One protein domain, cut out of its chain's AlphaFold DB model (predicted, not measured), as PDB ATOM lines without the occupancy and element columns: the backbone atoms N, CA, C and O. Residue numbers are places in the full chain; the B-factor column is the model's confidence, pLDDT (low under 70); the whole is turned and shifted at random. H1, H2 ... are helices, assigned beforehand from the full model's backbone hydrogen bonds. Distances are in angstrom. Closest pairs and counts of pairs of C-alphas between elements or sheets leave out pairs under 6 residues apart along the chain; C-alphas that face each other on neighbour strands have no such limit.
ATOM      1  N   MET A 486      -7.937 -10.529   0.380       51.12
ATOM      2  CA  MET A 486      -8.235  -9.385   1.230       51.12
ATOM      3  C   MET A 486      -7.757  -8.115   0.525       51.12
ATOM      4  O   MET A 486      -6.550  -7.900   0.388       51.12
ATOM      5  N   LYS A 487      -8.678  -7.225   0.139       54.56
ATOM      6  CA  LYS A 487      -8.298  -5.847  -0.199       54.56
ATOM      7  C   LYS A 487      -7.616  -5.231   1.025       54.56
ATOM      8  O   LYS A 487      -8.160  -5.249   2.127       54.56
ATOM      9  N   LYS A 488      -6.397  -4.712   0.851       59.59
ATOM     10  CA  LYS A 488      -5.668  -4.022   1.923       59.59
ATOM     11  C   LYS A 488      -6.405  -2.728   2.269       59.59
ATOM     12  O   LYS A 488      -6.210  -1.711   1.615       59.59
ATOM     13  N   VAL A 489      -7.237  -2.759   3.305       66.00
ATOM     14  CA  VAL A 489      -7.832  -1.538   3.860       66.00
ATOM     15  C   VAL A 489      -6.798  -0.804   4.700       66.00
ATOM     16  O   VAL A 489      -6.089  -1.418   5.509       66.00
ATOM     17  N   SER A 490      -6.699   0.510   4.486       76.44
ATOM     18  CA  SER A 490      -5.726   1.352   5.175       76.44
ATOM     19  C   SER A 490      -5.995   1.361   6.681       76.44
ATOM     20  O   SER A 490      -7.142   1.375   7.138       76.44
ATOM     21  N   ASP A 491      -4.938   1.386   7.491       70.38
ATOM     22  CA  ASP A 491      -5.093   1.402   8.951       70.38
ATOM     23  C   ASP A 491      -5.792   2.671   9.449       70.38
ATOM     24  O   ASP A 491      -6.444   2.655  10.498       70.38
ATOM     25  N   ARG A 492      -5.715   3.764   8.678       76.12
ATOM     26  CA  ARG A 492      -6.450   5.000   8.954       76.12
ATOM     27  C   ARG A 492      -7.958   4.783   8.843       76.12
ATOM     28  O   ARG A 492      -8.697   5.255   9.709       76.12
ATOM     29  N   ASP A 493      -8.398   4.039   7.833       78.12
ATOM     30  CA  ASP A 493      -9.818   3.775   7.588       78.12
ATOM     31  C   ASP A 493     -10.390   2.791   8.610       78.12
ATOM     32  O   ASP A 493     -11.491   3.014   9.115       78.12
ATOM     33  N   LYS A 494      -9.603   1.793   9.038       79.50
ATOM     34  CA  LYS A 494      -9.974   0.900  10.154       79.50
ATOM     35  C   LYS A 494     -10.213   1.680  11.447       79.50
ATOM     36  O   LYS A 494     -11.241   1.505  12.095       79.50
ATOM     37  N   HIS A 495      -9.300   2.590  11.801       79.25
ATOM     38  CA  HIS A 495      -9.459   3.446  12.981       79.25
ATOM     39  C   HIS A 495     -10.673   4.372  12.865       79.25
ATOM     40  O   HIS A 495     -11.394   4.549  13.843       79.25
ATOM     41  N   ARG A 496     -10.918   4.961  11.687       79.94
ATOM     42  CA  ARG A 496     -12.085   5.824  11.456       79.94
ATOM     43  C   ARG A 496     -13.392   5.046  11.618       79.94
ATOM     44  O   ARG A 496     -14.276   5.506  12.334       79.94
ATOM     45  N   SER A 497     -13.480   3.869  11.002       78.94
ATOM     46  CA  SER A 497     -14.667   3.015  11.059       78.94
ATOM     47  C   SER A 497     -14.944   2.506  12.475       78.94
ATOM     48  O   SER A 497     -16.087   2.564  12.924       78.94
ATOM     49  N   PHE A 498     -13.913   2.063  13.201       78.19
ATOM     50  CA  PHE A 498     -14.059   1.602  14.585       78.19
ATOM     51  C   PHE A 498     -14.593   2.715  15.488       78.19
ATOM     52  O   PHE A 498     -15.607   2.539  16.152       78.19
ATOM     53  N   ARG A 499     -13.980   3.905  15.426       75.25
ATOM     54  CA  ARG A 499     -14.414   5.074  16.204       75.25
ATOM     55  C   ARG A 499     -15.846   5.484  15.892       75.25
ATOM     56  O   ARG A 499     -16.594   5.788  16.809       75.25
ATOM     57  N   SER A 500     -16.231   5.477  14.616       73.81
ATOM     58  CA  SER A 500     -17.608   5.802  14.238       73.81
ATOM     59  C   SER A 500     -18.629   4.808  14.784       73.81
ATOM     60  O   SER A 500     -19.769   5.192  14.978       73.81
ATOM     61  N   PHE A 501     -18.237   3.557  15.037       74.06
ATOM     62  CA  PHE A 501     -19.134   2.536  15.566       74.06
ATOM     63  C   PHE A 501     -19.171   2.560  17.099       74.06
ATOM     64  O   PHE A 501     -20.237   2.684  17.683       74.06
ATOM     65  N   THR A 502     -18.014   2.517  17.766       67.75
ATOM     66  CA  THR A 502     -17.945   2.441  19.236       67.75
ATOM     67  C   THR A 502     -18.271   3.756  19.941       67.75
ATOM     68  O   THR A 502     -18.578   3.751  21.129       67.75
ATOM     69  N   TRP A 503     -18.154   4.896  19.248       65.06
ATOM     70  CA  TRP A 503     -18.402   6.228  19.815       65.06
ATOM     71  C   TRP A 503     -19.641   6.926  19.252       65.06
ATOM     72  O   TRP A 503     -19.894   8.066  19.633       65.06
ATOM     73  N   ALA A 504     -20.430   6.259  18.400       60.75
ATOM     74  CA  ALA A 504     -21.720   6.788  17.948       60.75
ATOM     75  C   ALA A 504     -22.704   6.991  19.112       60.75
ATOM     76  O   ALA A 504     -23.388   8.008  19.155       60.75
ATOM     77  N   ASP A 505     -22.704   6.083  20.091       57.62
ATOM     78  CA  ASP A 505     -23.684   6.082  21.188       57.62
ATOM     79  C   ASP A 505     -23.255   6.927  22.404       57.62
ATOM     80  O   ASP A 505     -23.841   6.829  23.480       57.62
ATOM     81  N   GLY A 506     -22.190   7.731  22.283       52.50
ATOM     82  CA  GLY A 506     -21.732   8.659  23.330       52.50
ATOM     83  C   GLY A 506     -21.140   8.017  24.594       52.50
ATOM     84  O   GLY A 506     -20.550   8.726  25.406       52.50
ATOM     85  N   LYS A 507     -21.238   6.693  24.761       52.78
ATOM     86  CA  LYS A 507     -20.788   5.993  25.977       52.78
ATOM     87  C   LYS A 507     -19.295   5.709  26.031       52.78
ATOM     88  O   LYS A 507     -18.775   5.569  27.124       52.78
ATOM     89  N   GLY A 508     -18.596   5.653  24.895       58.38
ATOM     90  CA  GLY A 508     -17.126   5.676  24.796       58.38
ATOM     91  C   GLY A 508     -16.306   4.662  25.598       58.38
ATOM     92  O   GLY A 508     -15.076   4.676  25.498       58.38
ATOM     93  N   GLN A 509     -16.967   3.782  26.336       61.25
ATOM     94  CA  GLN A 509     -16.419   2.888  27.329       61.25
ATOM     95  C   GLN A 509     -16.760   1.463  26.912       61.25
ATOM     96  O   GLN A 509     -17.878   1.165  26.494       61.25
ATOM     97  N   VAL A 510     -15.744   0.612  26.957       64.94
ATOM     98  CA  VAL A 510     -15.856  -0.814  26.684       64.94
ATOM     99  C   VAL A 510     -15.557  -1.503  28.000       64.94
ATOM    100  O   VAL A 510     -14.403  -1.525  28.431       64.94
ATOM    101  N   ASP A 511     -16.591  -2.024  28.646       62.31
ATOM    102  CA  ASP A 511     -16.433  -2.746  29.901       62.31
ATOM    103  C   ASP A 511     -16.085  -4.209  29.607       62.31
ATOM    104  O   ASP A 511     -16.739  -4.885  28.815       62.31
ATOM    105  N   ASN A 512     -15.016  -4.702  30.234       64.12
ATOM    106  CA  ASN A 512     -14.559  -6.086  30.110       64.12
ATOM    107  C   ASN A 512     -14.983  -6.886  31.349       64.12
ATOM    108  O   ASN A 512     -14.148  -7.466  32.040       64.12
ATOM    109  N   SER A 513     -16.277  -6.835  31.670       66.81
ATOM    110  CA  SER A 513     -16.863  -7.522  32.829       66.81
ATOM    111  C   SER A 513     -16.980  -9.032  32.621       66.81
ATOM    112  O   SER A 513     -17.041  -9.784  33.587       66.81
ATOM    113  N   THR A 514     -16.979  -9.494  31.368       69.12
ATOM    114  CA  THR A 514     -17.090 -10.915  31.031       69.12
ATOM    115  C   THR A 514     -15.889 -11.402  30.231       69.12
ATOM    116  O   THR A 514     -15.223 -10.645  29.524       69.12
ATOM    117  N   ARG A 515     -15.589 -12.702  30.327       70.50
ATOM    118  CA  ARG A 515     -14.479 -13.299  29.575       70.50
ATOM    119  C   ARG A 515     -14.700 -13.126  28.068       70.50
ATOM    120  O   ARG A 515     -15.713 -13.541  27.508       70.50
ATOM    121  N   MET A 516     -13.689 -12.596  27.381       73.12
ATOM    122  CA  MET A 516     -13.740 -12.389  25.937       73.12
ATOM    123  C   MET A 516     -13.634 -13.704  25.144       73.12
ATOM    124  O   MET A 516     -12.555 -14.292  25.010       73.12
ATOM    125  N   VAL A 517     -14.756 -14.121  24.552       75.12
ATOM    126  CA  VAL A 517     -14.852 -15.269  23.637       75.12
ATOM    127  C   VAL A 517     -14.874 -14.768  22.186       75.12
ATOM    128  O   VAL A 517     -15.692 -13.900  21.868       75.12
ATOM    129  N   PRO A 518     -13.973 -15.244  21.304       79.00
ATOM    130  CA  PRO A 518     -13.967 -14.833  19.902       79.00
ATOM    131  C   PRO A 518     -15.222 -15.297  19.151       79.00
ATOM    132  O   PRO A 518     -15.621 -16.447  19.277       79.00
ATOM    133  N   CYS A 519     -15.824 -14.436  18.328       80.00
ATOM    134  CA  CYS A 519     -16.995 -14.813  17.531       80.00
ATOM    135  C   CYS A 519     -16.626 -15.626  16.275       80.00
ATOM    136  O   CYS A 519     -15.577 -15.404  15.654       80.00
ATOM    137  N   LYS A 520     -17.532 -16.517  15.857       78.19
ATOM    138  CA  LYS A 520     -17.492 -17.249  14.584       78.19
ATOM    139  C   LYS A 520     -18.900 -17.279  13.992       78.19
ATOM    140  O   LYS A 520     -19.768 -17.958  14.510       78.19
ATOM    141  N   HIS A 521     -19.115 -16.516  12.928       78.19
ATOM    142  CA  HIS A 521     -20.363 -16.492  12.168       78.19
ATOM    143  C   HIS A 521     -20.079 -15.966  10.755       78.19
ATOM    144  O   HIS A 521     -19.071 -15.285  10.530       78.19
ATOM    145  N   SER A 522     -20.957 -16.281   9.805       74.38
ATOM    146  CA  SER A 522     -20.983 -15.629   8.496       74.38
ATOM    147  C   SER A 522     -21.618 -14.233   8.614       74.38
ATOM    148  O   SER A 522     -22.312 -13.916   9.583       74.38
ATOM    149  N   GLY A 523     -21.331 -13.347   7.659       73.75
ATOM    150  CA  GLY A 523     -21.868 -11.981   7.653       73.75
ATOM    151  C   GLY A 523     -21.140 -10.974   8.561       73.75
ATOM    152  O   GLY A 523     -20.072 -11.234   9.122       73.75
ATOM    153  N   VAL A 524     -21.701  -9.765   8.647       82.12
ATOM    154  CA  VAL A 524     -21.107  -8.616   9.350       82.12
ATOM    155  C   VAL A 524     -21.500  -8.642  10.825       82.12
ATOM    156  O   VAL A 524     -22.675  -8.803  11.134       82.12
ATOM    157  N   CYS A 525     -20.538  -8.447  11.736       85.06
ATOM    158  CA  CYS A 525     -20.822  -8.339  13.171       85.06
ATOM    159  C   CYS A 525     -21.740  -7.144  13.456       85.06
ATOM    160  O   CYS A 525     -21.406  -6.014  13.093       85.06
ATOM    161  N   GLY A 526     -22.856  -7.400  14.126       78.38
ATOM    162  CA  GLY A 526     -23.838  -6.391  14.503       78.38
ATOM    163  C   GLY A 526     -25.075  -7.044  15.125       78.38
ATOM    164  O   GLY A 526     -25.008  -8.216  15.476       78.38
ATOM    165  N   PRO A 527     -26.198  -6.317  15.235       74.31
ATOM    166  CA  PRO A 527     -27.442  -6.845  15.800       74.31
ATOM    167  C   PRO A 527     -28.176  -7.825  14.870       74.31
ATOM    168  O   PRO A 527     -29.015  -8.587  15.332       74.31
ATOM    169  N   SER A 528     -27.886  -7.807  13.564       71.19
ATOM    170  CA  SER A 528     -28.510  -8.695  12.571       71.19
ATOM    171  C   SER A 528     -27.847 -10.070  12.469       71.19
ATOM    172  O   SER A 528     -28.374 -10.957  11.806       71.19
ATOM    173  N   THR A 529     -26.670 -10.234  13.069       75.62
ATOM    174  CA  THR A 529     -25.967 -11.512  13.176       75.62
ATOM    175  C   THR A 529     -25.903 -11.898  14.643       75.62
ATOM    176  O   THR A 529     -25.763 -11.026  15.498       75.62
ATOM    177  N   ASP A 530     -25.984 -13.191  14.955       78.81
ATOM    178  CA  ASP A 530     -25.857 -13.683  16.332       78.81
ATOM    179  C   ASP A 530     -24.392 -13.603  16.812       78.81
ATOM    180  O   ASP A 530     -23.652 -14.579  16.946       78.81
ATOM    181  N   CYS A 531     -23.898 -12.373  16.948       83.81
ATOM    182  CA  CYS A 531     -22.518 -12.086  17.272       83.81
ATOM    183  C   CYS A 531     -22.344 -11.989  18.790       83.81
ATOM    184  O   CYS A 531     -22.598 -10.945  19.396       83.81
ATOM    185  N   ARG A 532     -21.777 -13.037  19.398       79.88
ATOM    186  CA  ARG A 532     -21.435 -13.074  20.837       79.88
ATOM    187  C   ARG A 532     -20.593 -11.877  21.307       79.88
ATOM    188  O   ARG A 532     -20.724 -11.430  22.444       79.88
ATOM    189  N   CYS A 533     -19.729 -11.336  20.440       82.88
ATOM    190  CA  CYS A 533     -18.931 -10.149  20.758       82.88
ATOM    191  C   CYS A 533     -19.783  -8.879  20.856       82.88
ATOM    192  O   CYS A 533     -19.498  -8.050  21.715       82.88
ATOM    193  N   PHE A 534     -20.811  -8.730  20.010       81.31
ATOM    194  CA  PHE A 534     -21.733  -7.595  20.057       81.31
ATOM    195  C   PHE A 534     -22.572  -7.618  21.334       81.31
ATOM    196  O   PHE A 534     -22.639  -6.607  22.023       81.31
ATOM    197  N   GLN A 535     -23.120  -8.782  21.689       77.62
ATOM    198  CA  GLN A 535     -23.997  -8.937  22.852       77.62
ATOM    199  C   GLN A 535     -23.275  -8.748  24.196       77.62
ATOM    200  O   GLN A 535     -23.843  -8.148  25.101       77.62
ATOM    201  N   LYS A 536     -22.043  -9.265  24.347       72.75
ATOM    202  CA  LYS A 536     -21.356  -9.289  25.655       72.75
ATOM    203  C   LYS A 536     -20.319  -8.187  25.861       72.75
ATOM    204  O   LYS A 536     -20.244  -7.630  26.946       72.75
ATOM    205  N   ASN A 537     -19.493  -7.908  24.850       72.06
ATOM    206  CA  ASN A 537     -18.257  -7.130  25.036       72.06
ATOM    207  C   ASN A 537     -18.200  -5.846  24.202       72.06
ATOM    208  O   ASN A 537     -17.287  -5.049  24.379       72.06
ATOM    209  N   GLY A 538     -19.088  -5.672  23.220       77.69
ATOM    210  CA  GLY A 538     -19.083  -4.518  22.316       77.69
ATOM    211  C   GLY A 538     -17.849  -4.397  21.405       77.69
ATOM    212  O   GLY A 538     -17.776  -3.463  20.609       77.69
ATOM    213  N   ILE A 539     -16.888  -5.328  21.469       83.56
ATOM    214  CA  ILE A 539     -15.666  -5.331  20.653       83.56
ATOM    215  C   ILE A 539     -15.278  -6.736  20.181       83.56
ATOM    216  O   ILE A 539     -15.368  -7.723  20.911       83.56
ATOM    217  N   CYS A 540     -14.771  -6.812  18.953       84.56
ATOM    218  CA  CYS A 540     -14.111  -7.985  18.391       84.56
ATOM    219  C   CYS A 540     -12.591  -7.851  18.544       84.56
ATOM    220  O   CYS A 540     -12.011  -6.779  18.351       84.56
ATOM    221  N   ASN A 541     -11.911  -8.960  18.823       82.31
ATOM    222  CA  ASN A 541     -10.455  -9.001  18.917       82.31
ATOM    223  C   ASN A 541      -9.819  -9.582  17.639       82.31
ATOM    224  O   ASN A 541     -10.491  -9.980  16.684       82.31
ATOM    225  N   LYS A 542      -8.482  -9.648  17.613       79.12
ATOM    226  CA  LYS A 542      -7.737 -10.257  16.498       79.12
ATOM    227  C   LYS A 542      -8.027 -11.753  16.313       79.12
ATOM    228  O   LYS A 542      -7.850 -12.252  15.205       79.12
ATOM    229  N   TYR A 543      -8.481 -12.418  17.374       78.94
ATOM    230  CA  TYR A 543      -8.818 -13.837  17.410       78.94
ATOM    231  C   TYR A 543     -10.245 -14.134  16.913       78.94
ATOM    232  O   TYR A 543     -10.610 -15.293  16.772       78.94
ATOM    233  N   CYS A 544     -11.066 -13.120  16.617       80.31
ATOM    234  CA  CYS A 544     -12.392 -13.337  16.041       80.31
ATOM    235  C   CYS A 544     -12.301 -13.830  14.589       80.31
ATOM    236  O   CYS A 544     -11.466 -13.381  13.790       80.31
ATOM    237  N   SER A 545     -13.217 -14.728  14.227       76.44
ATOM    238  CA  SER A 545     -13.306 -15.287  12.880       76.44
ATOM    239  C   SER A 545     -14.017 -14.369  11.886       76.44
ATOM    240  O   SER A 545     -13.886 -14.601  10.686       76.44
ATOM    241  N   CYS A 546     -14.639 -13.285  12.355       80.44
ATOM    242  CA  CYS A 546     -15.224 -12.237  11.527       80.44
ATOM    243  C   CYS A 546     -14.237 -11.642  10.501       80.44
ATOM    244  O   CYS A 546     -13.009 -11.671  10.678       80.44
ATOM    245  N   GLY A 547     -14.786 -11.074   9.423       74.50
ATOM    246  CA  GLY A 547     -14.010 -10.481   8.331       74.50
ATOM    247  C   GLY A 547     -13.097  -9.317   8.762       74.50
ATOM    248  O   GLY A 547     -13.279  -8.741   9.840       74.50
ATOM    249  N   PRO A 548     -12.100  -8.946   7.935       72.44
ATOM    250  CA  PRO A 548     -11.209  -7.810   8.205       72.44
ATOM    251  C   PRO A 548     -11.937  -6.465   8.254       72.44
ATOM    252  O   PRO A 548     -11.517  -5.589   9.002       72.44
ATOM    253  N   GLU A 549     -13.050  -6.347   7.529       75.94
ATOM    254  CA  GLU A 549     -13.919  -5.162   7.483       75.94
ATOM    255  C   GLU A 549     -14.851  -5.043   8.700       75.94
ATOM    256  O   GLU A 549     -15.756  -4.209   8.737       75.94
ATOM    257  N   CYS A 550     -14.671  -5.898   9.709       82.44
ATOM    258  CA  CYS A 550     -15.457  -5.846  10.931       82.44
ATOM    259  C   CYS A 550     -15.231  -4.508  11.652       82.44
ATOM    260  O   CYS A 550     -14.162  -4.254  12.209       82.44
ATOM    261  N   LYS A 551     -16.276  -3.675  11.701       81.31
ATOM    262  CA  LYS A 551     -16.250  -2.360  12.364       81.31
ATOM    263  C   LYS A 551     -16.046  -2.452  13.876       81.31
ATOM    264  O   LYS A 551     -15.548  -1.510  14.475       81.31
ATOM    265  N   MET A 552     -16.395  -3.591  14.472       81.38
ATOM    266  CA  MET A 552     -16.210  -3.876  15.897       81.38
ATOM    267  C   MET A 552     -14.794  -4.343  16.237       81.38
ATOM    268  O   MET A 552     -14.466  -4.503  17.409       81.38
ATOM    269  N   LYS A 553     -13.947  -4.623  15.239       85.62
ATOM    270  CA  LYS A 553     -12.615  -5.178  15.469       85.62
ATOM    271  C   LYS A 553     -11.655  -4.094  15.936       85.62
ATOM    272  O   LYS A 553     -11.424  -3.128  15.214       85.62
ATOM    273  N   PHE A 554     -11.068  -4.276  17.117       85.25
ATOM    274  CA  PHE A 554     -10.144  -3.297  17.682       85.25
ATOM    275  C   PHE A 554      -8.900  -3.125  16.782       85.25
ATOM    276  O   PHE A 554      -8.155  -4.093  16.587       85.25
ATOM    277  N   PRO A 555      -8.646  -1.919  16.232       80.50
ATOM    278  CA  PRO A 555      -7.583  -1.686  15.251       80.50
ATOM    279  C   PRO A 555      -6.208  -1.416  15.883       80.50
ATOM    280  O   PRO A 555      -5.232  -1.240  15.155       80.50
ATOM    281  N   GLY A 556      -6.115  -1.383  17.216       79.50
ATOM    282  CA  GLY A 556      -4.917  -0.969  17.946       79.50
ATOM    283  C   GLY A 556      -4.947   0.510  18.337       79.50
ATOM    284  O   GLY A 556      -5.971   1.185  18.233       79.50
ATOM    285  N   CYS A 557      -3.811   1.014  18.817       77.00
ATOM    286  CA  CYS A 557      -3.617   2.436  19.087       77.00
ATOM    287  C   CYS A 557      -2.542   3.018  18.162       77.00
ATOM    288  O   CYS A 557      -1.641   2.316  17.714       77.00
ATOM    289  N   ARG A 558      -2.634   4.324  17.888       75.31
ATOM    290  CA  ARG A 558      -1.633   5.097  17.127       75.31
ATOM    291  C   ARG A 558      -0.823   6.016  18.048       75.31
ATOM    292  O   ARG A 558      -0.466   7.124  17.658       75.31
ATOM    293  N   CYS A 559      -0.649   5.604  19.302       71.75
ATOM    294  CA  CYS A 559       0.069   6.381  20.305       71.75
ATOM    295  C   CYS A 559       1.572   6.362  20.013       71.75
ATOM    296  O   CYS A 559       2.103   5.362  19.531       71.75
ATOM    297  N   GLN A 560       2.254   7.466  20.316       69.56
ATOM    298  CA  GLN A 560       3.711   7.516  20.268       69.56
ATOM    299  C   GLN A 560       4.290   6.631  21.392       69.56
ATOM    300  O   GLN A 560       3.722   6.623  22.492       69.56
ATOM    301  N   PRO A 561       5.387   5.885  21.156       66.12
ATOM    302  CA  PRO A 561       6.032   5.088  22.198       66.12
ATOM    303  C   PRO A 561       6.356   5.941  23.434       66.12
ATOM    304  O   PRO A 561       6.854   7.055  23.298       66.12
TER     305      PRO A 561
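What this domain is: This is residues 486 to 561 of the 663 residues of an uncharacterized protein of Heterorhabditis bacteriophora (UniProt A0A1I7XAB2). This domain has little regular structure: a rounded, compact body of loops, with the helix H1 at one side and the short helix H2, a little over one turn, set among the loops. The stretch from 537 to 561 passes through the middle and then runs out to Pro 561. The printed part has 76 residues, with two named helices, H1 then H2, and no named strand; the class is all helix, though the named elements hold only 17 residues. The radius of gyration of the C-alphas is 12.4 A, and the spans are 33 by 30 by 23 A.

How they stand to each other: H1, residues 491 to 502, is the longest helix. H2, residues 532 to 536, is apart from it, with no C-alpha of the one within 8 A of the other. In H1 and H2 every O i to N i+4 pair is within hydrogen-bond range.

Where its parts are: H1 measures 16.5 A from C-alpha 491 at (-5.093, 1.402, 8.951) to C-alpha 502. H2 ends at C-alpha 536, at (-21.356, -9.289, 25.655).

The domain as a whole: The C-alphas farthest apart, of Ser 528 and Pro 561, are 38.4 A apart. The printed part has no cut. The link from H1 to H2, 29 residues, is long. The model's pLDDT is under 70 at residues 486 to 489, 502 to 514 and 560 to 561.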